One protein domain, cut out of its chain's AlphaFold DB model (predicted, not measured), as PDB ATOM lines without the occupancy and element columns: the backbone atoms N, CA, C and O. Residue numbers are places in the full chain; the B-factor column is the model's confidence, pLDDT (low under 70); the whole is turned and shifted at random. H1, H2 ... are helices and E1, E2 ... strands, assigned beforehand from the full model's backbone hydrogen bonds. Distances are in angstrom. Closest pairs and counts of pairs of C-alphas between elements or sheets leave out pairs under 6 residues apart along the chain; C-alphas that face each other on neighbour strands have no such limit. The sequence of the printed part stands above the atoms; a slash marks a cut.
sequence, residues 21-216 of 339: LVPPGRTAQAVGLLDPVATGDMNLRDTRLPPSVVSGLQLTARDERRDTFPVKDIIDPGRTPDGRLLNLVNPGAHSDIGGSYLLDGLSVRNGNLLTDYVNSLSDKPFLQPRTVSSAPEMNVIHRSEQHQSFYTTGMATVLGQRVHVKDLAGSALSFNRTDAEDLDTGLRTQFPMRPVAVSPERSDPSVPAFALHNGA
ATOM      1  N   LEU A  21     -21.512  44.778 -28.081       84.62
ATOM      2  CA  LEU A  21     -20.991  44.118 -29.286       84.62
ATOM      3  C   LEU A  21     -22.122  43.700 -30.235       84.62
ATOM      4  O   LEU A  21     -21.948  43.693 -31.450       84.62
ATOM      5  N   VAL A  22     -23.281  43.373 -29.662       85.81
ATOM      6  CA  VAL A  22     -24.497  42.980 -30.365       85.81
ATOM      7  C   VAL A  22     -25.693  43.645 -29.667       85.81
ATOM      8  O   VAL A  22     -25.708  43.688 -28.434       85.81
ATOM      9  N   PRO A  23     -26.689  44.189 -30.394       82.31
ATOM     10  CA  PRO A  23     -27.867  44.788 -29.771       82.31
ATOM     11  C   PRO A  23     -28.624  43.810 -28.850       82.31
ATOM     12  O   PRO A  23     -28.601  42.599 -29.091       82.31
ATOM     13  N   PRO A  24     -29.346  44.307 -27.826       79.12
ATOM     14  CA  PRO A  24     -30.210  43.469 -26.996       79.12
ATOM     15  C   PRO A  24     -31.165  42.608 -27.835       79.12
ATOM     16  O   PRO A  24     -31.704  43.067 -28.841       79.12
ATOM     17  N   GLY A  25     -31.347  41.348 -27.434       78.00
ATOM     18  CA  GLY A  25     -32.187  40.383 -28.154       78.00
ATOM     19  C   GLY A  25     -31.574  39.827 -29.445       78.00
ATOM     20  O   GLY A  25     -32.210  39.017 -30.108       78.00
ATOM     21  N   ARG A  26     -30.348  40.228 -29.811       84.38
ATOM     22  CA  ARG A  26     -29.657  39.745 -31.021       84.38
ATOM     23  C   ARG A  26     -28.449  38.860 -30.722       84.38
ATOM     24  O   ARG A  26     -27.758  38.449 -31.645       84.38
ATOM     25  N   THR A  27     -28.187  38.555 -29.453       88.88
ATOM     26  CA  THR A  27     -27.118  37.633 -29.061       88.88
ATOM     27  C   THR A  27     -27.501  36.209 -29.447       88.88
ATOM     28  O   THR A  27     -28.440  35.655 -28.883       88.88
ATOM     29  N   ALA A  28     -26.767  35.614 -30.386       90.88
ATOM     30  CA  ALA A  28     -26.886  34.191 -30.675       90.88
ATOM     31  C   ALA A  28     -26.345  33.360 -29.515       90.88
ATOM     32  O   ALA A  28     -25.287  33.657 -28.958       90.88
ATOM     33  N   GLN A  29     -27.080  32.310 -29.179       92.44
ATOM     34  CA  GLN A  29     -26.745  31.374 -28.121       92.44
ATOM     35  C   GLN A  29     -26.578  29.971 -28.704       92.44
ATOM     36  O   GLN A  29     -27.223  29.592 -29.684       92.44
ATOM     37  N   ALA A  30     -25.700  29.202 -28.080       93.88
ATOM     38  CA  ALA A  30     -25.548  27.773 -28.291       93.88
ATOM     39  C   ALA A  30     -25.765  27.083 -26.943       93.88
ATOM     40  O   ALA A  30     -25.420  27.655 -25.906       93.88
ATOM     41  N   VAL A  31     -26.338  25.881 -26.946       95.62
ATOM     42  CA  VAL A  31     -26.639  25.149 -25.709       95.62
ATOM     43  C   VAL A  31     -25.977  23.772 -25.711       95.62
ATOM     44  O   VAL A  31     -26.035  23.041 -26.696       95.62
ATOM     45  N   GLY A  32     -25.329  23.423 -24.603       96.25
ATOM     46  CA  GLY A  32     -24.775  22.095 -24.350       96.25
ATOM     47  C   GLY A  32     -25.382  21.526 -23.073       96.25
ATOM     48  O   GLY A  32     -25.224  22.128 -22.014       96.25
ATOM     49  N   LEU A  33     -26.080  20.397 -23.169       96.38
ATOM     50  CA  LEU A  33     -26.800  19.766 -22.062       96.38
ATOM     51  C   LEU A  33     -26.249  18.360 -21.813       96.38
ATOM     52  O   LEU A  33     -26.153  17.548 -22.733       96.38
ATOM     53  N   LEU A  34     -25.915  18.067 -20.559       96.25
ATOM     54  CA  LEU A  34     -25.483  16.744 -20.114       96.25
ATOM     55  C   LEU A  34     -26.571  16.162 -19.218       96.25
ATOM     56  O   LEU A  34     -26.714  16.562 -18.068       96.25
ATOM     57  N   ASP A  35     -27.344  15.250 -19.790       96.38
ATOM     58  CA  ASP A  35     -28.393  14.458 -19.160       96.38
ATOM     59  C   ASP A  35     -29.342  15.252 -18.240       96.38
ATOM     60  O   ASP A  35     -29.396  14.985 -17.037       96.38
ATOM     61  N   PRO A  36     -30.081  16.250 -18.767       93.75
ATOM     62  CA  PRO A  36     -30.943  17.104 -17.954       93.75
ATOM     63  C   PRO A  36     -32.027  16.280 -17.246       93.75
ATOM     64  O   PRO A  36     -32.814  15.578 -17.882       93.75
ATOM     65  N   VAL A  37     -32.084  16.380 -15.918       90.56
ATOM     66  CA  VAL A  37     -32.962  15.559 -15.072       90.56
ATOM     67  C   VAL A  37     -34.229  16.328 -14.716       90.56
ATOM     68  O   VAL A  37     -34.154  17.356 -14.051       90.56
ATOM     69  N   ALA A  38     -35.389  15.834 -15.156       84.12
ATOM     70  CA  ALA A  38     -36.714  16.437 -14.995       84.12
ATOM     71  C   ALA A  38     -37.221  16.381 -13.540       84.12
ATOM     72  O   ALA A  38     -38.202  15.701 -13.231       84.12
ATOM     73  N   THR A  39     -36.551  17.097 -12.641       73.06
ATOM     74  CA  THR A  39     -36.827  17.147 -11.198       73.06
ATOM     75  C   THR A  39     -36.769  18.576 -10.660       73.06
ATOM     76  O   THR A  39     -36.137  19.448 -11.257       73.06
ATOM     77  N   GLY A  40     -37.431  18.818  -9.529       66.69
ATOM     78  CA  GLY A  40     -37.493  20.116  -8.859       66.69
ATOM     79  C   GLY A  40     -38.057  21.236  -9.739       66.69
ATOM     80  O   GLY A  40     -38.942  21.021 -10.574       66.69
ATOM     81  N   ASP A  41     -37.493  22.432  -9.573       66.69
ATOM     82  CA  ASP A  41     -37.867  23.658 -10.288       66.69
ATOM     83  C   ASP A  41     -37.833  23.531 -11.809       66.69
ATOM     84  O   ASP A  41     -38.570  24.229 -12.507       66.69
ATOM     85  N   MET A  42     -37.022  22.621 -12.346       70.75
ATOM     86  CA  MET A  42     -36.927  22.420 -13.788       70.75
ATOM     87  C   MET A  42     -38.238  21.898 -14.405       70.75
ATOM     88  O   MET A  42     -38.464  22.051 -15.603       70.75
ATOM     89  N   ASN A  43     -39.135  21.307 -13.607       74.69
ATOM     90  CA  ASN A  43     -40.490  20.972 -14.061       74.69
ATOM     91  C   ASN A  43     -41.496  22.111 -13.897       74.69
ATOM     92  O   ASN A  43     -42.547  22.078 -14.530       74.69
ATOM     93  N   LEU A  44     -41.192  23.103 -13.066       76.06
ATOM     94  CA  LEU A  44     -42.071  24.246 -12.828       76.06
ATOM     95  C   LEU A  44     -41.776  25.392 -13.799       76.06
ATOM     96  O   LEU A  44     -42.678  26.151 -14.149       76.06
ATOM     97  N   ARG A  45     -40.529  25.502 -14.260       82.31
ATOM     98  CA  ARG A  45     -40.073  26.568 -15.155       82.31
ATOM     99  C   ARG A  45     -40.217  26.192 -16.622       82.31
ATOM    100  O   ARG A  45     -40.195  25.022 -16.994       82.31
ATOM    101  N   ASP A  46     -40.317  27.228 -17.444       87.50
ATOM    102  CA  ASP A  46     -40.208  27.086 -18.885       87.50
ATOM    103  C   ASP A  46     -38.757  26.756 -19.259       87.50
ATOM    104  O   ASP A  46     -37.828  27.505 -18.954       87.50
ATOM    105  N   THR A  47     -38.577  25.597 -19.877       90.81
ATOM    106  CA  THR A  47     -37.291  25.032 -20.305       90.81
ATOM    107  C   THR A  47     -37.190  24.928 -21.822       90.81
ATOM    108  O   THR A  47     -36.224  24.363 -22.336       90.81
ATOM    109  N   ARG A  48     -38.166  25.480 -22.553       91.12
ATOM    110  CA  ARG A  48     -38.105  25.571 -24.012       91.12
ATOM    111  C   ARG A  48     -36.910  26.429 -24.404       91.12
ATOM    112  O   ARG A  48     -36.654  27.478 -23.813       91.12
ATOM    113  N   LEU A  49     -36.158  25.975 -25.405       91.81
ATOM    114  CA  LEU A  49     -35.038  26.758 -25.913       91.81
ATOM    115  C   LEU A  49     -35.576  28.061 -26.525       91.81
ATOM    116  O   LEU A  49     -36.478  27.990 -27.364       91.81
ATOM    117  N   PRO A  50     -35.058  29.238 -26.129       90.19
ATOM    118  CA  PRO A  50     -35.553  30.506 -26.642       90.19
ATOM    119  C   PRO A  50     -35.126  30.725 -28.107       90.19
ATOM    120  O   PRO A  50     -34.123  30.148 -28.543       90.19
ATOM    121  N   PRO A  51     -35.764  31.659 -28.844       88.44
ATOM    122  CA  PRO A  51     -35.518  31.917 -30.270       88.44
ATOM    123  C   PRO A  51     -34.069  32.275 -30.621       88.44
ATOM    124  O   PRO A  51     -33.660  32.200 -31.778       88.44
ATOM    125  N   SER A  52     -33.293  32.699 -29.620       90.31
ATOM    126  CA  SER A  52     -31.883  33.065 -29.756       90.31
ATOM    127  C   SER A  52     -30.925  31.868 -29.760       90.31
ATOM    128  O   SER A  52     -29.749  32.048 -30.086       90.31
ATOM    129  N   VAL A  53     -31.385  30.656 -29.428       92.50
ATOM    130  CA  VAL A  53     -30.567  29.435 -29.481       92.50
ATOM    131  C   VAL A  53     -30.477  28.939 -30.921       92.50
ATOM    132  O   VAL A  53     -31.408  28.349 -31.452       92.50
ATOM    133  N   VAL A  54     -29.337  29.163 -31.574       91.94
ATOM    134  CA  VAL A  54     -29.152  28.864 -33.009       91.94
ATOM    135  C   VAL A  54     -28.581  27.469 -33.286       91.94
ATOM    136  O   VAL A  54     -28.518  27.053 -34.447       91.94
ATOM    137  N   SER A  55     -28.117  26.769 -32.250       93.12
ATOM    138  CA  SER A  55     -27.687  25.367 -32.295       93.12
ATOM    139  C   SER A  55     -27.615  24.777 -30.884       93.12
ATOM    140  O   SER A  55     -27.512  25.526 -29.908       93.12
ATOM    141  N   GLY A  56     -27.637  23.450 -30.770       94.25
ATOM    142  CA  GLY A  56     -27.571  22.787 -29.477       94.25
ATOM    143  C   GLY A  56     -27.206  21.311 -29.543       94.25
ATOM    144  O   GLY A  56     -27.528  20.618 -30.509       94.25
ATOM    145  N   LEU A  57     -26.563  20.840 -28.479       96.50
ATOM    146  CA  LEU A  57     -26.262  19.437 -28.232       96.50
ATOM    147  C   LEU A  57     -26.811  19.035 -26.862       96.50
ATOM    148  O   LEU A  57     -26.462  19.642 -25.852       96.50
ATOM    149  N   GLN A  58     -27.605  17.974 -26.822       97.19
ATOM    150  CA  GLN A  58     -27.957  17.252 -25.607       97.19
ATOM    151  C   GLN A  58     -27.343  15.851 -25.659       97.19
ATOM    152  O   GLN A  58     -27.357  15.191 -26.697       97.19
ATOM    153  N   LEU A  59     -26.784  15.395 -24.544       97.19
ATOM    154  CA  LEU A  59     -26.391  14.003 -24.346       97.19
ATOM    155  C   LEU A  59     -27.319  13.403 -23.292       97.19
ATOM    156  O   LEU A  59     -27.380  13.923 -22.184       97.19
ATOM    157  N   THR A  60     -28.029  12.330 -23.620       96.19
ATOM    158  CA  THR A  60     -28.973  11.653 -22.717       96.19
ATOM    159  C   THR A  60     -28.415  10.298 -22.288       96.19
ATOM    160  O   THR A  60     -27.925   9.533 -23.121       96.19
ATOM    161  N   ALA A  61     -28.519   9.975 -20.999       95.94
ATOM    162  CA  ALA A  61     -28.101   8.689 -20.449       95.94
ATOM    163  C   ALA A  61     -29.126   7.600 -20.790       95.94
ATOM    164  O   ALA A  61     -30.273   7.651 -20.332       95.94
ATOM    165  N   ARG A  62     -28.707   6.607 -21.580       93.50
ATOM    166  CA  ARG A  62     -29.536   5.458 -21.982       93.50
ATOM    167  C   ARG A  62     -29.835   4.520 -20.815       93.50
ATOM    168  O   ARG A  62     -30.933   3.978 -20.731       93.50
ATOM    169  N   ASP A  63     -28.840   4.304 -19.960       92.12
ATOM    170  CA  ASP A  63     -28.823   3.216 -18.979       92.12
ATOM    171  C   ASP A  63     -29.129   3.709 -17.550       92.12
ATOM    172  O   ASP A  63     -28.974   2.965 -16.586       92.12
ATOM    173  N   GLU A  64     -29.596   4.952 -17.395       93.12
ATOM    174  CA  GLU A  64     -30.108   5.467 -16.123       93.12
ATOM    175  C   GLU A  64     -31.478   4.847 -15.806       93.12
ATOM    176  O   GLU A  64     -32.402   4.879 -16.622       93.12
ATOM    177  N   ARG A  65     -31.607   4.270 -14.607       87.56
ATOM    178  CA  ARG A  65     -32.777   3.469 -14.214       87.56
ATOM    179  C   ARG A  65     -33.534   4.018 -13.016       87.56
ATOM    180  O   ARG A  65     -34.606   3.491 -12.722       87.56
ATOM    181  N   ARG A  66     -32.997   5.015 -12.311       84.31
ATOM    182  CA  ARG A  66     -33.611   5.542 -11.092       84.31
ATOM    183  C   ARG A  66     -34.900   6.278 -11.430       84.31
ATOM    184  O   ARG A  66     -34.908   7.186 -12.259       84.31
ATOM    185  N   ASP A  67     -35.975   5.931 -10.732       77.19
ATOM    186  CA  ASP A  67     -37.294   6.551 -10.918       77.19
ATOM    187  C   ASP A  67     -37.275   8.051 -10.574       77.19
ATOM    188  O   ASP A  67     -38.047   8.833 -11.123       77.19
ATOM    189  N   THR A  68     -36.352   8.467  -9.703       79.50
ATOM    190  CA  THR A  68     -36.119   9.869  -9.336       79.50
ATOM    191  C   THR A  68     -35.261  10.629 -10.344       79.50
ATOM    192  O   THR A  68     -35.016  11.812 -10.144       79.50
ATOM    193  N   PHE A  69     -34.812   9.992 -11.427       89.56
ATOM    194  CA  PHE A  69     -34.014  10.622 -12.473       89.56
ATOM    195  C   PHE A  69     -34.719  10.528 -13.831       89.56
ATOM    196  O   PHE A  69     -34.129   9.997 -14.757       89.56
ATOM    197  N   PRO A  70     -35.953  11.013 -14.037       88.00
ATOM    198  CA  PRO A  70     -36.494  11.128 -15.394       88.00
ATOM    199  C   PRO A  70     -35.649  12.102 -16.232       88.00
ATOM    200  O   PRO A  70     -35.151  13.095 -15.703       88.00
ATOM    201  N   VAL A  71     -35.470  11.845 -17.528       92.94
ATOM    202  CA  VAL A  71     -34.779  12.792 -18.425       92.94
ATOM    203  C   VAL A  71     -35.763  13.821 -18.976       92.94
ATOM    204  O   VAL A  71     -36.913  13.490 -19.268       92.94
ATOM    205  N   LYS A  72     -35.325  15.073 -19.113       92.56
ATOM    206  CA  LYS A  72     -36.065  16.136 -19.801       92.56
ATOM    207  C   LYS A  72     -35.638  16.185 -21.268       92.56
ATOM    208  O   LYS A  72     -34.469  16.426 -21.569       92.56
ATOM    209  N   ASP A  73     -36.574  16.001 -22.186       91.75
ATOM    210  CA  ASP A  73     -36.291  16.076 -23.625       91.75
ATOM    211  C   ASP A  73     -36.306  17.542 -24.098       91.75
ATOM    212  O   ASP A  73     -37.138  17.931 -24.908       91.75
ATOM    213  N   ILE A  74     -35.399  18.381 -23.567       93.00
ATOM    214  CA  ILE A  74     -35.266  19.795 -23.986       93.00
ATOM    215  C   ILE A  74     -34.935  19.871 -25.482       93.00
ATOM    216  O   ILE A  74     -35.429  20.737 -26.202       93.00
ATOM    217  N   ILE A  75     -34.100  18.940 -25.943       92.44
ATOM    218  CA  ILE A  75     -33.947  18.599 -27.353       92.44
ATOM    219  C   ILE A  75     -34.465  17.171 -27.525       92.44
ATOM    220  O   ILE A  75     -33.983  16.252 -26.857       92.44
ATOM    221  N   ASP A  76     -35.416  16.974 -28.435       90.00
ATOM    222  CA  ASP A  76     -35.936  15.646 -28.759       90.00
ATOM    223  C   ASP A  76     -34.810  14.686 -29.196       90.00
ATOM    224  O   ASP A  76     -33.921  15.097 -29.952       90.00
ATOM    225  N   PRO A  77     -34.840  13.402 -28.775       90.56
ATOM    226  CA  PRO A  77     -33.890  12.387 -29.223       90.56
ATOM    227  C   PRO A  77     -33.721  12.352 -30.747       90.56
ATOM    228  O   PRO A  77     -34.693  12.265 -31.498       90.56
ATOM    229  N   GLY A  78     -32.468  12.352 -31.204       88.06
ATOM    230  CA  GLY A  78     -32.136  12.430 -32.621       88.06
ATOM    231  C   GLY A  78     -31.778  13.845 -33.059       88.06
ATOM    232  O   GLY A  78     -31.277  14.649 -32.278       88.06
ATOM    233  N   ARG A  79     -31.940  14.129 -34.351       88.75
ATOM    234  CA  ARG A  79     -31.469  15.367 -34.981       88.75
ATOM    235  C   ARG A  79     -32.642  16.119 -35.595       88.75
ATOM    236  O   ARG A  79     -33.452  15.504 -36.288       88.75
ATOM    237  N   THR A  80     -32.696  17.439 -35.419       86.19
ATOM    238  CA  THR A  80     -33.687  18.267 -36.123       86.19
ATOM    239  C   THR A  80     -33.489  18.202 -37.641       86.19
ATOM    240  O   THR A  80     -32.363  17.995 -38.101       86.19
ATOM    241  N   PRO A  81     -34.543  18.426 -38.453       83.00
ATOM    242  CA  PRO A  81     -34.431  18.397 -39.914       83.00
ATOM    243  C   PRO A  81     -33.381  19.361 -40.482       83.00
ATOM    244  O   PRO A  81     -32.699  19.039 -41.451       83.00
ATOM    245  N   ASP A  82     -33.217  20.534 -39.867       82.75
ATOM    246  CA  ASP A  82     -32.196  21.517 -40.249       82.75
ATOM    247  C   ASP A  82     -30.812  21.230 -39.647       82.75
ATOM    248  O   ASP A  82     -29.824  21.901 -39.955       82.75
ATOM    249  N   GLY A  83     -30.738  20.212 -38.797       84.94
ATOM    250  CA  GLY A  83     -29.516  19.662 -38.270       84.94
ATOM    251  C   GLY A  83     -28.832  20.474 -37.183       84.94
ATOM    252  O   GLY A  83     -27.656  20.198 -36.927       84.94
ATOM    253  N   ARG A  84     -29.524  21.460 -36.604       88.38
ATOM    254  CA  ARG A  84     -28.978  22.424 -35.638       88.38
ATOM    255  C   ARG A  84     -29.100  21.990 -34.190       88.38
ATOM    256  O   ARG A  84     -28.252  22.385 -33.394       88.38
ATOM    257  N   LEU A  85     -30.118  21.199 -33.861       91.44
ATOM    258  CA  LEU A  85     -30.254  20.584 -32.548       91.44
ATOM    259  C   LEU A  85     -30.052  19.076 -32.686       91.44
ATOM    260  O   LEU A  85     -30.551  18.445 -33.625       91.44
ATOM    261  N   LEU A  86     -29.282  18.515 -31.763       93.00
ATOM    262  CA  LEU A  86     -28.974  17.096 -31.706       93.00
ATOM    263  C   LEU A  86     -29.082  16.620 -30.261       93.00
ATOM    264  O   LEU A  86     -28.427  17.174 -29.385       93.00
ATOM    265  N   ASN A  87     -29.846  15.563 -30.029       94.81
ATOM    266  CA  ASN A  87     -29.808  14.799 -28.794       94.81
ATOM    267  C   ASN A  87     -29.267  13.390 -29.076       94.81
ATOM    268  O   ASN A  87     -29.868  12.615 -29.827       94.81
ATOM    269  N   LEU A  88     -28.121  13.065 -28.478       93.94
ATOM    270  CA  LEU A  88     -27.509  11.743 -28.546       93.94
ATOM    271  C   LEU A  88     -27.839  10.944 -27.286       93.94
ATOM    272  O   LEU A  88     -27.379  11.263 -26.191       93.94
ATOM    273  N   VAL A  89     -28.596   9.860 -27.460       93.88
ATOM    274  CA  VAL A  89     -28.851   8.879 -26.399       93.88
ATOM    275  C   VAL A  89     -27.658   7.932 -26.323       93.88
ATOM    276  O   VAL A  89     -27.505   7.051 -27.176       93.88
ATOM    277  N   ASN A  90     -26.810   8.139 -25.318       93.19
ATOM    278  CA  ASN A  90     -25.520   7.482 -25.178       93.19
ATOM    279  C   ASN A  90     -25.528   6.426 -24.059       93.19
ATOM    280  O   ASN A  90     -26.223   6.587 -23.053       93.19
ATOM    281  N   PRO A  91     -24.720   5.363 -24.204       91.38
ATOM    282  CA  PRO A  91     -24.497   4.370 -23.156       91.38
ATOM    283  C   PRO A  91     -23.972   4.991 -21.858       91.38
ATOM    284  O   PRO A  91     -23.084   5.846 -21.899       91.38
ATOM    285  N   GLY A  92     -24.481   4.514 -20.723       91.94
ATOM    286  CA  GLY A  92     -24.138   5.003 -19.389       91.94
ATOM    287  C   GLY A  92     -25.343   5.467 -18.563       91.94
ATOM    288  O   GLY A  92     -26.414   5.753 -19.104       91.94
ATOM    289  N   ALA A  93     -25.153   5.541 -17.244       90.94
ATOM    290  CA  ALA A  93     -26.053   6.206 -16.301       90.94
ATOM    291  C   ALA A  93     -25.783   7.728 -16.234       90.94
ATOM    292  O   ALA A  93     -24.879   8.236 -16.893       90.94
ATOM    293  N   HIS A  94     -26.533   8.479 -15.419       93.31
ATOM    294  CA  HIS A  94     -26.455   9.952 -15.368       93.31
ATOM    295  C   HIS A  94     -25.015  10.502 -15.279       93.31
ATOM    296  O   HIS A  94     -24.579  11.319 -16.091       93.31
ATOM    297  N   SER A  95     -24.229   9.985 -14.334       86.50
ATOM    298  CA  SER A  95     -22.842  10.410 -14.108       86.50
ATOM    299  C   SER A  95     -21.829   9.792 -15.087       86.50
ATOM    300  O   SER A  95     -20.702  10.273 -15.173       86.50
ATOM    301  N   ASP A  96     -22.221   8.797 -15.891       91.69
ATOM    302  CA  ASP A  96     -21.435   8.359 -17.058       91.69
ATOM    303  C   ASP A  96     -21.547   9.355 -18.218       91.69
ATOM    304  O   ASP A  96     -20.686   9.381 -19.095       91.69
ATOM    305  N   ILE A  97     -22.590  10.192 -18.228       94.38
ATOM    306  CA  ILE A  97     -22.732  11.305 -19.171       94.38
ATOM    307  C   ILE A  97     -22.105  12.577 -18.595       94.38
ATOM    308  O   ILE A  97     -21.265  13.197 -19.246       94.38
ATOM    309  N   GLY A  98     -22.493  12.955 -17.372       84.88
ATOM    310  CA  GLY A  98     -22.113  14.226 -16.741       84.88
ATOM    311  C   GLY A  98     -20.783  14.224 -15.975       84.88
ATOM    312  O   GLY A  98     -20.251  15.291 -15.670       84.88
ATOM    313  N   GLY A  99     -20.223  13.050 -15.671       83.50
ATOM    314  CA  GLY A  99     -19.046  12.893 -14.809       83.50
ATOM    315  C   GLY A  99     -19.389  12.720 -13.329       83.50
ATOM    316  O   GLY A  99     -20.561  12.705 -12.957       83.50
ATOM    317  N   SER A 100     -18.340  12.599 -12.499       76.25
ATOM    318  CA  SER A 100     -18.281  12.344 -11.033       76.25
ATOM    319  C   SER A 100     -17.845  10.939 -10.606       76.25
ATOM    320  O   SER A 100     -17.415  10.770  -9.466       76.25
ATOM    321  N   TYR A 101     -17.865   9.955 -11.506       77.69
ATOM    322  CA  TYR A 101     -17.283   8.642 -11.229       77.69
ATOM    323  C   TYR A 101     -15.756   8.673 -11.216       77.69
ATOM    324  O   TYR A 101     -15.143   9.471 -11.919       77.69
ATOM    325  N   LEU A 102     -15.149   7.770 -10.441       75.44
ATOM    326  CA  LEU A 102     -13.708   7.507 -10.505       75.44
ATOM    327  C   LEU A 102     -13.343   6.722 -11.772       75.44
ATOM    328  O   LEU A 102     -12.321   7.002 -12.387       75.44
ATOM    329  N   LEU A 103     -14.188   5.766 -12.174       83.38
ATOM    330  CA  LEU A 103     -14.045   5.002 -13.415       83.38
ATOM    331  C   LEU A 103     -14.649   5.808 -14.572       83.38
ATOM    332  O   LEU A 103     -15.738   5.544 -15.064       83.38
ATOM    333  N   ASP A 104     -13.984   6.891 -14.945       85.62
ATOM    334  CA  ASP A 104     -14.622   8.018 -15.621       85.62
ATOM    335  C   ASP A 104     -14.644   7.955 -17.157       85.62
ATOM    336  O   ASP A 104     -15.101   8.912 -17.787       85.62
ATOM    337  N   GLY A 105     -14.196   6.859 -17.780       89.19
ATOM    338  CA  GLY A 105     -13.947   6.774 -19.224       89.19
ATOM    339  C   GLY A 105     -15.163   7.096 -20.093       89.19
ATOM    340  O   GLY A 105     -15.018   7.796 -21.098       89.19
ATOM    341  N   LEU A 106     -16.373   6.685 -19.691       89.88
ATOM    342  CA  LEU A 106     -17.600   7.075 -20.402       89.88
ATOM    343  C   LEU A 106     -17.860   8.584 -20.303       89.88
ATOM    344  O   LEU A 106     -18.100   9.231 -21.324       89.88
ATOM    345  N   SER A 107     -17.717   9.174 -19.114       90.25
ATOM    346  CA  SER A 107     -17.914  10.618 -18.926       90.25
ATOM    347  C   SER A 107     -16.862  11.455 -19.649       90.25
ATOM    348  O   SER A 107     -17.160  12.539 -20.149       90.25
ATOM    349  N   VAL A 108     -15.636  10.938 -19.779       91.19
ATOM    350  CA  VAL A 108     -14.577  11.568 -20.572       91.19
ATOM    351  C   VAL A 108     -14.975  11.597 -22.048       91.19
ATOM    352  O   VAL A 108     -14.941  12.663 -22.658       91.19
ATOM    353  N   ARG A 109     -15.428  10.466 -22.606       92.25
ATOM    354  CA  ARG A 109     -15.880  10.373 -24.007       92.25
ATOM    355  C   ARG A 109     -17.082  11.279 -24.283       92.25
ATOM    356  O   ARG A 109     -17.120  11.938 -25.318       92.25
ATOM    357  N   ASN A 110     -18.051  11.335 -23.369       93.31
ATOM    358  CA  ASN A 110     -19.208  12.229 -23.482       93.31
ATOM    359  C   ASN A 110     -18.798  13.709 -23.387       93.31
ATOM    360  O   ASN A 110     -19.229  14.526 -24.200       93.31
ATOM    361  N   GLY A 111     -17.891  14.052 -22.471       93.06
ATOM    362  CA  GLY A 111     -17.322  15.396 -22.378       93.06
ATOM    363  C   GLY A 111     -16.529  15.814 -23.622       93.06
ATOM    364  O   GLY A 111     -16.569  16.984 -24.010       93.06
ATOM    365  N   ASN A 112     -15.852  14.873 -24.284       93.81
ATOM    366  CA  ASN A 112     -15.166  15.137 -25.548       93.81
ATOM    367  C   ASN A 112     -16.155  15.411 -26.692       93.81
ATOM    368  O   ASN A 112     -15.908  16.327 -27.462       93.81
ATOM    369  N   LEU A 113     -17.324  14.756 -26.743       94.00
ATOM    370  CA  LEU A 113     -18.375  15.120 -27.713       94.00
ATOM    371  C   LEU A 113     -18.864  16.563 -27.527       94.00
ATOM    372  O   LEU A 113     -19.072  17.286 -28.503       94.00
ATOM    373  N   LEU A 114     -19.034  16.999 -26.276       95.19
ATOM    374  CA  LEU A 114     -19.382  18.389 -25.988       95.19
ATOM    375  C   LEU A 114     -18.241  19.344 -26.372       95.19
ATOM    376  O   LEU A 114     -18.497  20.417 -26.912       95.19
ATOM    377  N   THR A 115     -16.991  18.938 -26.144       94.62
ATOM    378  CA  THR A 115     -15.791  19.678 -26.567       94.62
ATOM    379  C   THR A 115     -15.736  19.835 -28.087       94.62
ATOM    380  O   THR A 115     -15.554  20.950 -28.573       94.62
ATOM    381  N   ASP A 116     -15.973  18.759 -28.837       94.69
ATOM    382  CA  ASP A 116     -16.019  18.754 -30.301       94.69
ATOM    383  C   ASP A 116     -17.107  19.703 -30.823       94.69
ATOM    384  O   ASP A 116     -16.867  20.508 -31.727       94.69
ATOM    385  N   TYR A 117     -18.298  19.665 -30.213       95.69
ATOM    386  CA  TYR A 117     -19.385  20.586 -30.542       95.69
ATOM    387  C   TYR A 117     -19.009  22.044 -30.260       95.69
ATOM    388  O   TYR A 117     -19.129  22.880 -31.156       95.69
ATOM    389  N   VAL A 118     -18.502  22.358 -29.064       94.44
ATOM    390  CA  VAL A 118     -18.093  23.725 -28.696       94.44
ATOM    391  C   VAL A 118     -17.007  24.241 -29.640       94.44
ATOM    392  O   VAL A 118     -17.101  25.362 -30.135       94.44
ATOM    393  N   ASN A 119     -16.016  23.411 -29.966       94.44
ATOM    394  CA  ASN A 119     -14.948  23.762 -30.899       94.44
ATOM    395  C   ASN A 119     -15.456  24.015 -32.325       94.44
ATOM    396  O   ASN A 119     -14.845  24.794 -33.054       94.44
ATOM    397  N   SER A 120     -16.581  23.417 -32.727       93.38
ATOM    398  CA  SER A 120     -17.192  23.674 -34.039       93.38
ATOM    399  C   SER A 120     -17.810  25.075 -34.166       93.38
ATOM    400  O   SER A 120     -18.025  25.548 -35.285       93.38
ATOM    401  N   LEU A 121     -18.051  25.765 -33.043       92.25
ATOM    402  CA  LEU A 121     -18.654  27.102 -33.012       92.25
ATOM    403  C   LEU A 121     -17.685  28.214 -33.463       92.25
ATOM    404  O   LEU A 121     -18.124  29.339 -33.701       92.25
ATOM    405  N   SER A 122     -16.386  27.927 -33.606       89.56
ATOM    406  CA  SER A 122     -15.360  28.884 -34.047       89.56
ATOM    407  C   SER A 122     -14.366  28.267 -35.031       89.56
ATOM    408  O   SER A 122     -14.272  27.056 -35.215       89.56
ATOM    409  N   ASP A 123     -13.670  29.114 -35.795       88.12
ATOM    410  CA  ASP A 123     -12.566  28.746 -36.695       88.12
ATOM    411  C   ASP A 123     -11.369  28.178 -35.939       88.12
ATOM    412  O   ASP A 123     -10.576  27.441 -36.524       88.12
ATOM    413  N   LYS A 124     -11.285  28.457 -34.640       89.06
ATOM    414  CA  LYS A 124     -10.245  27.952 -33.754       89.06
ATOM    415  C   LYS A 124     -10.879  27.144 -32.624       89.06
ATOM    416  O   LYS A 124     -11.926  27.542 -32.116       89.06
ATOM    417  N   PRO A 125     -10.253  26.033 -32.205       89.69
ATOM    418  CA  PRO A 125     -10.734  25.286 -31.056       89.69
ATOM    419  C   PRO A 125     -10.644  26.148 -29.791       89.69
ATOM    420  O   PRO A 125      -9.644  26.826 -29.545       89.69
ATOM    421  N   PHE A 126     -11.696  26.105 -28.980       89.75
ATOM    422  CA  PHE A 126     -11.746  26.729 -27.662       89.75
ATOM    423  C   PHE A 126     -11.170  25.827 -26.574       89.75
ATOM    424  O   PHE A 126     -10.655  26.326 -25.581       89.75
ATOM    425  N   LEU A 127     -11.291  24.510 -26.734       91.31
ATOM    426  CA  LEU A 127     -11.042  23.520 -25.694       91.31
ATOM    427  C   LEU A 127     -10.217  22.354 -26.242       91.31
ATOM    428  O   LEU A 127     -10.360  21.976 -27.405       91.31
ATOM    429  N   GLN A 128      -9.390  21.754 -25.388       88.94
ATOM    430  CA  GLN A 128      -8.688  20.512 -25.711       88.94
ATOM    431  C   GLN A 128      -9.512  19.289 -25.279       88.94
ATOM    432  O   GLN A 128     -10.000  19.266 -24.142       88.94
ATOM    433  N   PRO A 129      -9.644  18.257 -26.134       89.56
ATOM    434  CA  PRO A 129     -10.190  16.970 -25.726       89.56
ATOM    435  C   PRO A 129      -9.365  16.352 -24.594       89.56
ATOM    436  O   PRO A 129      -8.146  16.511 -24.509       89.56
ATOM    437  N   ARG A 130     -10.033  15.606 -23.718       87.94
ATOM    438  CA  ARG A 130      -9.380  14.850 -22.649       87.94
ATOM    439  C   ARG A 130      -8.843  13.530 -23.194       87.94
ATOM    440  O   ARG A 130      -9.513  12.864 -23.982       87.94
ATOM    441  N   THR A 131      -7.699  13.091 -22.677       87.75
ATOM    442  CA  THR A 131      -7.228  11.717 -22.882       87.75
ATOM    443  C   THR A 131      -8.232  10.730 -22.301       87.75
ATOM    444  O   THR A 131      -8.628  10.851 -21.141       87.75
ATOM    445  N   VAL A 132      -8.620   9.740 -23.100       87.62
ATOM    446  CA  VAL A 132      -9.486   8.649 -22.657       87.62
ATOM    447  C   VAL A 132      -8.638   7.434 -22.318       87.62
ATOM    448  O   VAL A 132      -7.792   7.027 -23.110       87.62
ATOM    449  N   SER A 133      -8.870   6.847 -21.144       84.88
ATOM    450  CA  SER A 133      -8.210   5.599 -20.771       84.88
ATOM    451  C   SER A 133      -8.695   4.448 -21.655       84.88
ATOM    452  O   SER A 133      -9.900   4.227 -21.797       84.88
ATOM    453  N   SER A 134      -7.754   3.686 -22.211       84.62
ATOM    454  CA  SER A 134      -8.026   2.425 -22.909       84.62
ATOM    455  C   SER A 134      -8.224   1.248 -21.947       84.62
ATOM    456  O   SER A 134      -8.496   0.134 -22.391       84.62
ATOM    457  N   ALA A 135      -8.046   1.465 -20.640       85.12
ATOM    458  CA  ALA A 135      -8.184   0.423 -19.637       85.12
ATOM    459  C   ALA A 135      -9.663  -0.017 -19.535       85.12
ATOM    460  O   ALA A 135     -10.538   0.844 -19.360       85.12
ATOM    461  N   PRO A 136      -9.982  -1.318 -19.673       84.75
ATOM    462  CA  PRO A 136     -11.367  -1.793 -19.696       84.75
ATOM    463  C   PRO A 136     -12.179  -1.398 -18.457       84.75
ATOM    464  O   PRO A 136     -13.353  -1.060 -18.574       84.75
ATOM    465  N   GLU A 137     -11.553  -1.377 -17.283       84.19
ATOM    466  CA  GLU A 137     -12.171  -1.003 -16.009       84.19
ATOM    467  C   GLU A 137     -12.618   0.462 -15.954       84.19
ATOM    468  O   GLU A 137     -13.547   0.789 -15.224       84.19
ATOM    469  N   MET A 138     -12.012   1.334 -16.762       85.25
ATOM    470  CA  MET A 138     -12.420   2.737 -16.879       85.25
ATOM    471  C   MET A 138     -13.607   2.914 -17.832       85.25
ATOM    472  O   MET A 138     -14.191   3.990 -17.891       85.25
ATOM    473  N   ASN A 139     -13.966   1.884 -18.601       88.00
ATOM    474  CA  ASN A 139     -14.998   1.934 -19.629       88.00
ATOM    475  C   ASN A 139     -16.147   0.981 -19.263       88.00
ATOM    476  O   ASN A 139     -16.400  -0.010 -19.951       88.00
ATOM    477  N   VAL A 140     -16.845   1.296 -18.172       87.12
ATOM    478  CA  VAL A 140     -17.972   0.520 -17.631       87.12
ATOM    479  C   VAL A 140     -19.227   1.383 -17.512       87.12
ATOM    480  O   VAL A 140     -19.128   2.589 -17.314       87.12
ATOM    481  N   ILE A 141     -20.405   0.763 -17.624       89.94
ATOM    482  CA  ILE A 141     -21.679   1.409 -17.283       89.94
ATOM    483  C   ILE A 141     -21.889   1.251 -15.780       89.94
ATOM    484  O   ILE A 141     -21.914   0.123 -15.277       89.94
ATOM    485  N   HIS A 142     -22.060   2.360 -15.072       88.50
ATOM    486  CA  HIS A 142     -22.322   2.319 -13.639       88.50
ATOM    487  C   HIS A 142     -23.786   1.996 -13.349       88.50
ATOM    488  O   HIS A 142     -24.698   2.400 -14.069       88.50
ATOM    489  N   ARG A 143     -24.012   1.293 -12.238       85.75
ATOM    490  CA  ARG A 143     -25.342   0.958 -11.720       85.75
ATOM    491  C   ARG A 143     -25.748   2.005 -10.693       85.75
ATOM    492  O   ARG A 143     -25.588   1.806  -9.490       85.75
ATOM    493  N   SER A 144     -26.204   3.158 -11.180       80.19
ATOM    494  CA  SER A 144     -26.499   4.326 -10.342       80.19
ATOM    495  C   SER A 144     -27.563   4.049  -9.273       80.19
ATOM    496  O   SER A 144     -27.546   4.671  -8.208       80.19
ATOM    497  N   GLU A 145     -28.446   3.075  -9.499       77.00
ATOM    498  CA  GLU A 145     -29.440   2.613  -8.530       77.00
ATOM    499  C   GLU A 145     -28.829   1.909  -7.308       77.00
ATOM    500  O   GLU A 145     -29.463   1.850  -6.260       77.00
ATOM    501  N   GLN A 146     -27.598   1.398  -7.403       75.88
ATOM    502  CA  GLN A 146     -26.935   0.675  -6.309       75.88
ATOM    503  C   GLN A 146     -26.230   1.600  -5.311       75.88
ATOM    504  O   GLN A 146     -25.758   1.143  -4.273       75.88
ATOM    505  N   HIS A 147     -26.144   2.899  -5.601       67.56
ATOM    506  CA  HIS A 147     -25.433   3.841  -4.736       67.56
ATOM    507  C   HIS A 147     -26.156   4.140  -3.428       67.56
ATOM    508  O   HIS A 147     -25.509   4.497  -2.446       67.56
ATOM    509  N   GLN A 148     -27.486   4.056  -3.425       63.19
ATOM    510  CA  GLN A 148     -28.315   4.302  -2.251       63.19
ATOM    511  C   GLN A 148     -29.505   3.350  -2.252       63.19
ATOM    512  O   GLN A 148     -30.166   3.166  -3.270       63.19
ATOM    513  N   SER A 149     -29.818   2.784  -1.088       50.44
ATOM    514  CA  SER A 149     -30.850   1.748  -0.945       50.44
ATOM    515  C   SER A 149     -32.280   2.233  -1.200       50.44
ATOM    516  O   SER A 149     -33.184   1.411  -1.299       50.44
ATOM    517  N   PHE A 150     -32.504   3.549  -1.250       60.34
ATOM    518  CA  PHE A 150     -33.818   4.144  -1.492       60.34
ATOM    519  C   PHE A 150     -34.096   4.429  -2.971       60.34
ATOM    520  O   PHE A 150     -35.214   4.815  -3.308       60.34
ATOM    521  N   TYR A 151     -33.116   4.257  -3.862       69.06
ATOM    522  CA  TYR A 151     -33.374   4.396  -5.286       69.06
ATOM    523  C   TYR A 151     -34.189   3.212  -5.803       69.06
ATOM    524  O   TYR A 151     -33.813   2.051  -5.658       69.06
ATOM    525  N   THR A 152     -35.312   3.525  -6.441       70.50
ATOM    526  CA  THR A 152     -36.193   2.550  -7.078       70.50
ATOM    527  C   THR A 152     -36.012   2.580  -8.593       70.50
ATOM    528  O   THR A 152     -35.557   3.577  -9.156       70.50
ATOM    529  N   THR A 153     -36.350   1.476  -9.259       74.94
ATOM    530  CA  THR A 153     -36.227   1.323 -10.721       74.94
ATOM    531  C   THR A 153     -37.513   0.806 -11.367       74.94
ATOM    532  O   THR A 153     -37.471   0.155 -12.418       74.94
ATOM    533  N   GLY A 154     -38.653   0.980 -10.697       68.06
ATOM    534  CA  GLY A 154     -39.923   0.384 -11.100       68.06
ATOM    535  C   GLY A 154     -40.370   0.874 -12.474       68.06
ATOM    536  O   GLY A 154     -40.691   0.061 -13.343       68.06
ATOM    537  N   MET A 155     -40.294   2.183 -12.714       72.44
ATOM    538  CA  MET A 155     -40.741   2.802 -13.962       72.44
ATOM    539  C   MET A 155     -39.853   2.383 -15.128       72.44
ATOM    540  O   MET A 155     -40.356   1.931 -16.156       72.44
ATOM    541  N   ALA A 156     -38.531   2.437 -14.946       75.75
ATOM    542  CA  ALA A 156     -37.589   2.011 -15.979       75.75
ATOM    543  C   ALA A 156     -37.685   0.506 -16.294       75.75
ATOM    544  O   ALA A 156     -37.351   0.059 -17.392       75.75
ATOM    545  N   THR A 157     -38.133  -0.302 -15.331       75.44
ATOM    546  CA  THR A 157     -38.358  -1.741 -15.527       75.44
ATOM    547  C   THR A 157     -39.628  -2.000 -16.327       75.44
ATOM    548  O   THR A 157     -39.595  -2.798 -17.259       75.44
ATOM    549  N   VAL A 158     -40.717  -1.292 -16.021       69.38
ATOM    550  CA  VAL A 158     -41.990  -1.408 -16.754       69.38
ATOM    551  C   VAL A 158     -41.864  -0.894 -18.188       69.38
ATOM    552  O   VAL A 158     -42.363  -1.524 -19.115       69.38
ATOM    553  N   LEU A 159     -41.184   0.236 -18.382       72.31
ATOM    554  CA  LEU A 159     -41.046   0.875 -19.693       72.31
ATOM    555  C   LEU A 159     -39.949   0.244 -20.563       72.31
ATOM    556  O   LEU A 159     -39.863   0.550 -21.749       72.31
ATOM    557  N   GLY A 160     -39.073  -0.581 -19.980       78.00
ATOM    558  CA  GLY A 160     -37.870  -1.103 -20.641       78.00
ATOM    559  C   GLY A 160     -36.785  -0.049 -20.904       78.00
ATOM    560  O   GLY A 160     -35.691  -0.388 -21.345       78.00
ATOM    561  N   GLN A 161     -37.066   1.216 -20.599       82.75
ATOM    562  CA  GLN A 161     -36.196   2.372 -20.778       82.75
ATOM    563  C   GLN A 161     -36.501   3.416 -19.704       82.75
ATOM    564  O   GLN A 161     -37.529   3.349 -19.030       82.75
ATOM    565  N   ARG A 162     -35.608   4.391 -19.554       89.00
ATOM    566  CA  ARG A 162     -35.779   5.518 -18.638       89.00
ATOM    567  C   ARG A 162     -37.075   6.291 -18.919       89.00
ATOM    568  O   ARG A 162     -37.545   6.343 -20.050       89.00
ATOM    569  N   VAL A 163     -37.642   6.926 -17.895       85.38
ATOM    570  CA  VAL A 163     -38.767   7.858 -18.066       85.38
ATOM    571  C   VAL A 163     -38.294   9.129 -18.779       85.38
ATOM    572  O   VAL A 163     -37.314   9.741 -18.354       85.38
ATOM    573  N   HIS A 164     -39.031   9.542 -19.810       90.06
ATOM    574  CA  HIS A 164     -38.831  10.795 -20.539       90.06
ATOM    575  C   HIS A 164     -39.953  11.789 -20.220       90.06
ATOM    576  O   HIS A 164     -41.135  11.439 -20.248       90.06
ATOM    577  N   VAL A 165     -39.583  13.038 -19.950       89.81
ATOM    578  CA  VAL A 165     -40.505  14.156 -19.729       89.81
ATOM    579  C   VAL A 165     -40.374  15.120 -20.896       89.81
ATOM    580  O   VAL A 165     -39.352  15.790 -21.050       89.81
ATOM    581  N   LYS A 166     -41.440  15.195 -21.696       90.06
ATOM    582  CA  LYS A 166     -41.527  16.073 -22.868       90.06
ATOM    583  C   LYS A 166     -42.152  17.431 -22.585       90.06
ATOM    584  O   LYS A 166     -42.017  18.327 -23.397       90.06
ATOM    585  N   ASP A 167     -42.859  17.600 -21.470       89.56
ATOM    586  CA  ASP A 167     -43.431  18.902 -21.130       89.56
ATOM    587  C   ASP A 167     -42.311  19.867 -20.724       89.56
ATOM    588  O   ASP A 167     -41.687  19.686 -19.680       89.56
ATOM    589  N   LEU A 168     -42.048  20.871 -21.553       90.25
ATOM    590  CA  LEU A 168     -41.001  21.877 -21.388       90.25
ATOM    591  C   LEU A 168     -41.530  23.195 -20.822       90.25
ATOM    592  O   LEU A 168     -40.766  23.910 -20.185       90.25
ATOM    593  N   ALA A 169     -42.812  23.517 -21.016       86.31
ATOM    594  CA  ALA A 169     -43.372  24.819 -20.640       86.31
ATOM    595  C   ALA A 169     -43.612  24.997 -19.126       86.31
ATOM    596  O   ALA A 169     -43.855  26.117 -18.678       86.31
ATOM    597  N   GLY A 170     -43.581  23.925 -18.329       84.88
ATOM    598  CA  GLY A 170     -43.820  24.000 -16.885       84.88
ATOM    599  C   GLY A 170     -45.155  24.682 -16.561       84.88
ATOM    600  O   GLY A 170     -46.185  24.364 -17.157       84.88
ATOM    601  N   SER A 171     -45.174  25.659 -15.656       83.38
ATOM    602  CA  SER A 171     -46.400  26.415 -15.349       83.38
ATOM    603  C   SER A 171     -46.743  27.510 -16.370       83.38
ATOM    604  O   SER A 171     -47.745  28.206 -16.192       83.38
ATOM    605  N   ALA A 172     -45.936  27.713 -17.417       81.62
ATOM    606  CA  ALA A 172     -46.193  28.744 -18.416       81.62
ATOM    607  C   ALA A 172     -47.419  28.403 -19.280       81.62
ATOM    608  O   ALA A 172     -47.645  27.255 -19.680       81.62
ATOM    609  N   LEU A 173     -48.208  29.432 -19.598       82.50
ATOM    610  CA  LEU A 173     -49.309  29.335 -20.554       82.50
ATOM    611  C   LEU A 173     -48.733  29.352 -21.974       82.50
ATOM    612  O   LEU A 173     -48.353  30.404 -22.479       82.50
ATOM    613  N   SER A 174     -48.678  28.184 -22.614       81.56
ATOM    614  CA  SER A 174     -48.202  28.030 -23.990       81.56
ATOM    615  C   SER A 174     -49.024  26.995 -24.756       81.56
ATOM    616  O   SER A 174     -49.435  25.981 -24.188       81.56
ATOM    617  N   PHE A 175     -49.229  27.243 -26.054       80.00
ATOM    618  CA  PHE A 175     -49.829  26.287 -26.988       80.00
ATOM    619  C   PHE A 175     -48.852  25.177 -27.388       80.00
ATOM    620  O   PHE A 175     -49.264  24.023 -27.488       80.00
ATOM    621  N   ASN A 176     -47.570  25.512 -27.580       82.38
ATOM    622  CA  ASN A 176     -46.516  24.524 -27.780       82.38
ATOM    623  C   ASN A 176     -45.753  24.328 -26.473       82.38
ATOM    624  O   ASN A 176     -45.053  25.229 -25.994       82.38
ATOM    625  N   ARG A 177     -45.942  23.150 -25.886       87.81
ATOM    626  CA  ARG A 177     -45.372  22.784 -24.594       87.81
ATOM    627  C   ARG A 177     -44.246  21.771 -24.696       87.81
ATOM    628  O   ARG A 177     -43.615  21.526 -23.680       87.81
ATOM    629  N   THR A 178     -44.015  21.182 -25.865       86.69
ATOM    630  CA  THR A 178     -43.065  20.072 -26.029       86.69
ATOM    631  C   THR A 178     -41.856  20.423 -26.870       86.69
ATOM    632  O   THR A 178     -40.855  19.724 -26.776       86.69
ATOM    633  N   ASP A 179     -41.922  21.508 -27.638       83.00
ATOM    634  CA  ASP A 179     -40.816  21.924 -28.494       83.00
ATOM    635  C   ASP A 179     -40.195  23.241 -28.024       83.00
ATOM    636  O   ASP A 179     -40.772  24.002 -27.238       83.00
ATOM    637  N   ALA A 180     -39.005  23.516 -28.554       83.12
ATOM    638  CA  ALA A 180     -38.370  24.824 -28.480       83.12
ATOM    639  C   ALA A 180     -39.283  25.938 -29.023       83.12
ATOM    640  O   ALA A 180     -40.190  25.698 -29.822       83.12
ATOM    641  N   GLU A 181     -39.018  27.178 -28.611       83.19
ATOM    642  CA  GLU A 181     -39.676  28.334 -29.212       83.19
ATOM    643  C   GLU A 181     -39.231  28.526 -30.667       83.19
ATOM    644  O   GLU A 181     -38.143  28.104 -31.071       83.19
ATOM    645  N   ASP A 182     -40.077  29.192 -31.458       78.38
ATOM    646  CA  ASP A 182     -39.784  29.468 -32.861       78.38
ATOM    647  C   ASP A 182     -38.461  30.231 -32.997       78.38
ATOM    648  O   ASP A 182     -38.272  31.316 -32.450       78.38
ATOM    649  N   LEU A 183     -37.535  29.653 -33.758       73.38
ATOM    650  CA  LEU A 183     -36.183  30.177 -33.929       73.38
ATOM    651  C   LEU A 183     -36.173  31.536 -34.650       73.38
ATOM    652  O   LEU A 183     -36.851  31.721 -35.667       73.38
ATOM    653  N   ASP A 184     -35.303  32.461 -34.221       83.62
ATOM    654  CA  ASP A 184     -35.029  33.696 -34.971       83.62
ATOM    655  C   ASP A 184     -34.265  33.347 -36.264       83.62
ATOM    656  O   ASP A 184     -33.043  33.153 -36.292       83.62
ATOM    657  N   THR A 185     -35.003  33.266 -37.372       82.81
ATOM    658  CA  THR A 185     -34.462  32.938 -38.702       82.81
ATOM    659  C   THR A 185     -33.416  33.944 -39.196       82.81
ATOM    660  O   THR A 185     -32.470  33.560 -39.896       82.81
ATOM    661  N   GLY A 186     -33.541  35.217 -38.812       85.44
ATOM    662  CA  GLY A 186     -32.588  36.270 -39.152       85.44
ATOM    663  C   GLY A 186     -31.276  36.121 -38.388       85.44
ATOM    664  O   GLY A 186     -30.203  36.343 -38.952       85.44
ATOM    665  N   LEU A 187     -31.344  35.691 -37.128       86.56
ATOM    666  CA  LEU A 187     -30.165  35.350 -36.336       86.56
ATOM    667  C   LEU A 187     -29.482  34.100 -36.894       86.56
ATOM    668  O   LEU A 187     -28.285  34.112 -37.161       86.56
ATOM    669  N   ARG A 188     -30.259  33.057 -37.193       82.50
ATOM    670  CA  ARG A 188     -29.769  31.782 -37.742       82.50
ATOM    671  C   ARG A 188     -28.949  31.944 -39.023       82.50
ATOM    672  O   ARG A 188     -27.933  31.275 -39.195       82.50
ATOM    673  N   THR A 189     -29.392  32.819 -39.922       87.06
ATOM    674  CA  THR A 189     -28.754  33.027 -41.234       87.06
ATOM    675  C   THR A 189     -27.338  33.601 -41.112       87.06
ATOM    676  O   THR A 189     -26.512  33.393 -41.996       87.06
ATOM    677  N   GLN A 190     -27.020  34.262 -39.995       88.62
ATOM    678  CA  GLN A 190     -25.691  34.824 -39.732       88.62
ATOM    679  C   GLN A 190     -24.668  33.764 -39.292       88.62
ATOM    680  O   GLN A 190     -23.467  34.003 -39.390       88.62
ATOM    681  N   PHE A 191     -25.129  32.592 -38.840       88.06
ATOM    682  CA  PHE A 191     -24.284  31.528 -38.291       88.06
ATOM    683  C   PHE A 191     -24.434  30.244 -39.123       88.06
ATOM    684  O   PHE A 191     -25.267  29.383 -38.793       88.06
ATOM    685  N   PRO A 192     -23.672  30.097 -40.226       86.56
ATOM    686  CA  PRO A 192     -23.672  28.867 -41.009       86.56
ATOM    687  C   PRO A 192     -23.185  27.689 -40.158       86.56
ATOM    688  O   PRO A 192     -22.220  27.807 -39.404       86.56
ATOM    689  N   MET A 193     -23.864  26.544 -40.281       85.88
ATOM    690  CA  MET A 193     -23.487  25.331 -39.555       85.88
ATOM    691  C   MET A 193     -22.154  24.795 -40.057       85.88
ATOM    692  O   MET A 193     -21.909  24.723 -41.263       85.88
ATOM    693  N   ARG A 194     -21.324  24.355 -39.116       88.00
ATOM    694  CA  ARG A 194     -20.049  23.708 -39.401       88.00
ATOM    695  C   ARG A 194     -20.128  22.234 -39.022       88.00
ATOM    696  O   ARG A 194     -20.789  21.906 -38.036       88.00
ATOM    697  N   PRO A 195     -19.487  21.335 -39.786       88.69
ATOM    698  CA  PRO A 195     -19.371  19.945 -39.379       88.69
ATOM    699  C   PRO A 195     -18.651  19.841 -38.032       88.69
ATOM    700  O   PRO A 195     -17.632  20.499 -37.818       88.69
ATOM    701  N   VAL A 196     -19.170  18.996 -37.144       90.44
ATOM    702  CA  VAL A 196     -18.491  18.638 -35.896       90.44
ATOM    703  C   VAL A 196     -17.450  17.572 -36.227       90.44
ATOM    704  O   VAL A 196     -17.801  16.477 -36.665       90.44
ATOM    705  N   ALA A 197     -16.172  17.903 -36.056       88.19
ATOM    706  CA  ALA A 197     -15.091  16.934 -36.166       88.19
ATOM    707  C   ALA A 197     -15.053  16.110 -34.876       88.19
ATOM    708  O   ALA A 197     -14.714  16.641 -33.824       88.19
ATOM    709  N   VAL A 198     -15.451  14.842 -34.961       86.81
ATOM    710  CA  VAL A 198     -15.494  13.947 -33.800       86.81
ATOM    711  C   VAL A 198     -14.089  13.447 -33.486       86.81
ATOM    712  O   VAL A 198     -13.376  12.995 -34.387       86.81
ATOM    713  N   SER A 199     -13.709  13.507 -32.215       82.00
ATOM    714  CA  SER A 199     -12.390  13.083 -31.760       82.00
ATOM    715  C   SER A 199     -12.164  11.560 -31.974       82.00
ATOM    716  O   SER A 199     -13.095  10.748 -31.856       82.00
ATOM    717  N   PRO A 200     -10.939  11.144 -32.368       80.19
ATOM    718  CA  PRO A 200     -10.658   9.811 -32.920       80.19
ATOM    719  C   PRO A 200     -10.810   8.661 -31.916       80.19
ATOM    720  O   PRO A 200     -10.992   7.511 -32.329       80.19
ATOM    721  N   GLU A 201     -10.808   8.938 -30.611       79.44
ATOM    722  CA  GLU A 201     -11.009   7.938 -29.556       79.44
ATOM    723  C   GLU A 201     -12.350   7.207 -29.666       79.44
ATOM    724  O   GLU A 201     -12.522   6.147 -29.069       79.44
ATOM    725  N   ARG A 202     -13.320   7.770 -30.395       74.12
ATOM    726  CA  ARG A 202     -14.641   7.167 -30.632       74.12
ATOM    727  C   ARG A 202     -14.590   5.995 -31.611       74.12
ATOM    728  O   ARG A 202     -15.484   5.156 -31.585       74.12
ATOM    729  N   SER A 203     -13.559   5.946 -32.447       70.75
ATOM    730  CA  SER A 203     -13.275   4.847 -33.374       70.75
ATOM    731  C   SER A 203     -12.127   3.953 -32.901       70.75
ATOM    732  O   SER A 203     -11.681   3.083 -33.647       70.75
ATOM    733  N   ASP A 204     -11.626   4.176 -31.684       75.25
ATOM    734  CA  ASP A 204     -10.519   3.401 -31.140       75.25
ATOM    735  C   ASP A 204     -10.957   1.949 -30.841       75.25
ATOM    736  O   ASP A 204     -12.046   1.738 -30.300       75.25
ATOM    737  N   PRO A 205     -10.130   0.930 -31.141       71.31
ATOM    738  CA  PRO A 205     -10.448  -0.472 -30.857       71.31
ATOM    739  C   PRO A 205     -10.720  -0.791 -29.377       71.31
ATOM    740  O   PRO A 205     -11.338  -1.810 -29.080       71.31
ATOM    741  N   SER A 206     -10.260   0.052 -28.446       70.75
ATOM    742  CA  SER A 206     -10.524  -0.062 -27.005       70.75
ATOM    743  C   SER A 206     -11.931   0.384 -26.598       70.75
ATOM    744  O   SER A 206     -12.312   0.211 -25.439       70.75
ATOM    745  N   VAL A 207     -12.723   0.953 -27.516       76.44
ATOM    746  CA  VAL A 207     -14.122   1.305 -27.250       76.44
ATOM    747  C   VAL A 207     -14.927   0.020 -27.039       76.44
ATOM    748  O   VAL A 207     -15.021  -0.803 -27.953       76.44
ATOM    749  N   PRO A 208     -15.560  -0.174 -25.867       79.75
ATOM    750  CA  PRO A 208     -16.386  -1.352 -25.651       79.75
ATOM    751  C   PRO A 208     -17.545  -1.420 -26.648       79.75
ATOM    752  O   PRO A 208     -18.157  -0.405 -26.973       79.75
ATOM    753  N   ALA A 209     -17.935  -2.627 -27.063       83.88
ATOM    754  CA  ALA A 209     -19.025  -2.816 -28.025       83.88
ATOM    755  C   ALA A 209     -20.353  -2.160 -27.589       83.88
ATOM    756  O   ALA A 209     -21.101  -1.638 -28.419       83.88
ATOM    757  N   PHE A 210     -20.633  -2.134 -26.279       83.06
ATOM    758  CA  PHE A 210     -21.827  -1.476 -25.744       83.06
ATOM    759  C   PHE A 210     -21.816   0.045 -25.975       83.06
ATOM    760  O   PHE A 210     -22.890   0.637 -26.068       83.06
ATOM    761  N   ALA A 211     -20.627   0.658 -26.061       81.00
ATOM    762  CA  ALA A 211     -20.410   2.094 -26.226       81.00
ATOM    763  C   ALA A 211     -20.592   2.561 -27.686       81.00
ATOM    764  O   ALA A 211     -20.727   3.757 -27.937       81.00
ATOM    765  N   LEU A 212     -20.620   1.623 -28.640       78.75
ATOM    766  CA  LEU A 212     -20.810   1.895 -30.072       78.75
ATOM    767  C   LEU A 212     -22.285   2.078 -30.465       78.75
ATOM    768  O   LEU A 212     -22.573   2.579 -31.550       78.75
ATOM    769  N   HIS A 213     -23.219   1.669 -29.606       77.75
ATOM    770  CA  HIS A 213     -24.648   1.658 -29.913       77.75
ATOM    771  C   HIS A 213     -25.367   2.816 -29.218       77.75
ATOM    772  O   HIS A 213     -25.601   2.770 -28.009       77.75
ATOM    773  N   ASN A 214     -25.757   3.824 -29.999       77.12
ATOM    774  CA  ASN A 214     -26.620   4.917 -29.548       77.12
ATOM    775  C   ASN A 214     -28.104   4.552 -29.740       77.12
ATOM    776  O   ASN A 214     -28.443   3.764 -30.625       77.12
ATOM    777  N   GLY A 215     -28.992   5.172 -28.961       71.06
ATOM    778  CA  GLY A 215     -30.444   4.945 -29.028       71.06
ATOM    779  C   GLY A 215     -30.973   4.031 -27.920       71.06
ATOM    780  O   GLY A 215     -30.254   3.711 -26.978       71.06
ATOM    781  N   ALA A 216     -32.248   3.642 -28.006       62.31
ATOM    782  CA  ALA A 216     -32.900   2.829 -26.977       62.31
ATOM    783  C   ALA A 216     -32.193   1.474 -26.776       62.31
ATOM    784  O   ALA A 216     -31.762   0.829 -27.737       62.31
TER     785      ALA A 216
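What this domain is: This is residues 21 to 216 of the 339 residues of an uncharacterized protein of Xanthomonas bromi (UniProt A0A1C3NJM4). Little of this domain is regular structure: a small parallel sheet, E1 E2 E3, has the long helix H3 along one face, with short helices and long loops around them, among these loops residues 62 to 84, of which 78 to 79 pair antiparallel with residues 86 to 87 of the edge strand E3. Named elements hold 69 of 196 printed residues, class mixed, in the order E1 H1 E2 E3 H2 H3 H4 H5 H6 H7 H8. It is compact, radius of gyration of the C-alphas 17.6 A, spanning 49 by 41 by 27 A.

How they stand to each other: E2, residues 53 to 61, is parallel to E1, residues 29 to 34, with N 33 and O 57 2.8 A apart, and to E3, residues 85 to 90, with N 58 and O 86 2.8 A apart. E1, H1, residues 40 to 43, and E2 form a right-handed strand-helix-strand unit, parallel neighbours with a helix between. H3, residues 105 to 120, has a height over the sheet of 9.8 A, and H3 and the sheet E1 E2 E3 are two layers, a helix on one face of a sheet. Its residues 105 to 111 alone touch H2, residues 94 to 98, closest C-alphas Asp 96 and Ser 107, 4.6 A. H6, residues 185 to 189, only grazes the sheet. H4, residues 144 to 147, H5, residues 154 to 159, H7, residues 200 to 203, and H8, residues 209 to 212, are not on it. Every O i to N i+4 pair is within hydrogen-bond range in H2, H3, H5 and H6; H1, H4, H7 and H8 are too short for one.

Where its parts are: E1 begins at C-alpha 29 (-26.745, 31.374, -28.121); H8 ends at C-alpha 212 (-20.810, 1.895, -30.072). E2 measures 22.8 A, H3 22.7 A.

The domain as a whole: The C-alphas farthest apart, Leu 21 and Ser 149, are 51.9 A apart. The printed part has no cut; links E2 to E3, H3 to H4 and H5 to H6 are long. Residues 40 to 41, 147 to 151, 154, 158 and 216 have pLDDT under 70.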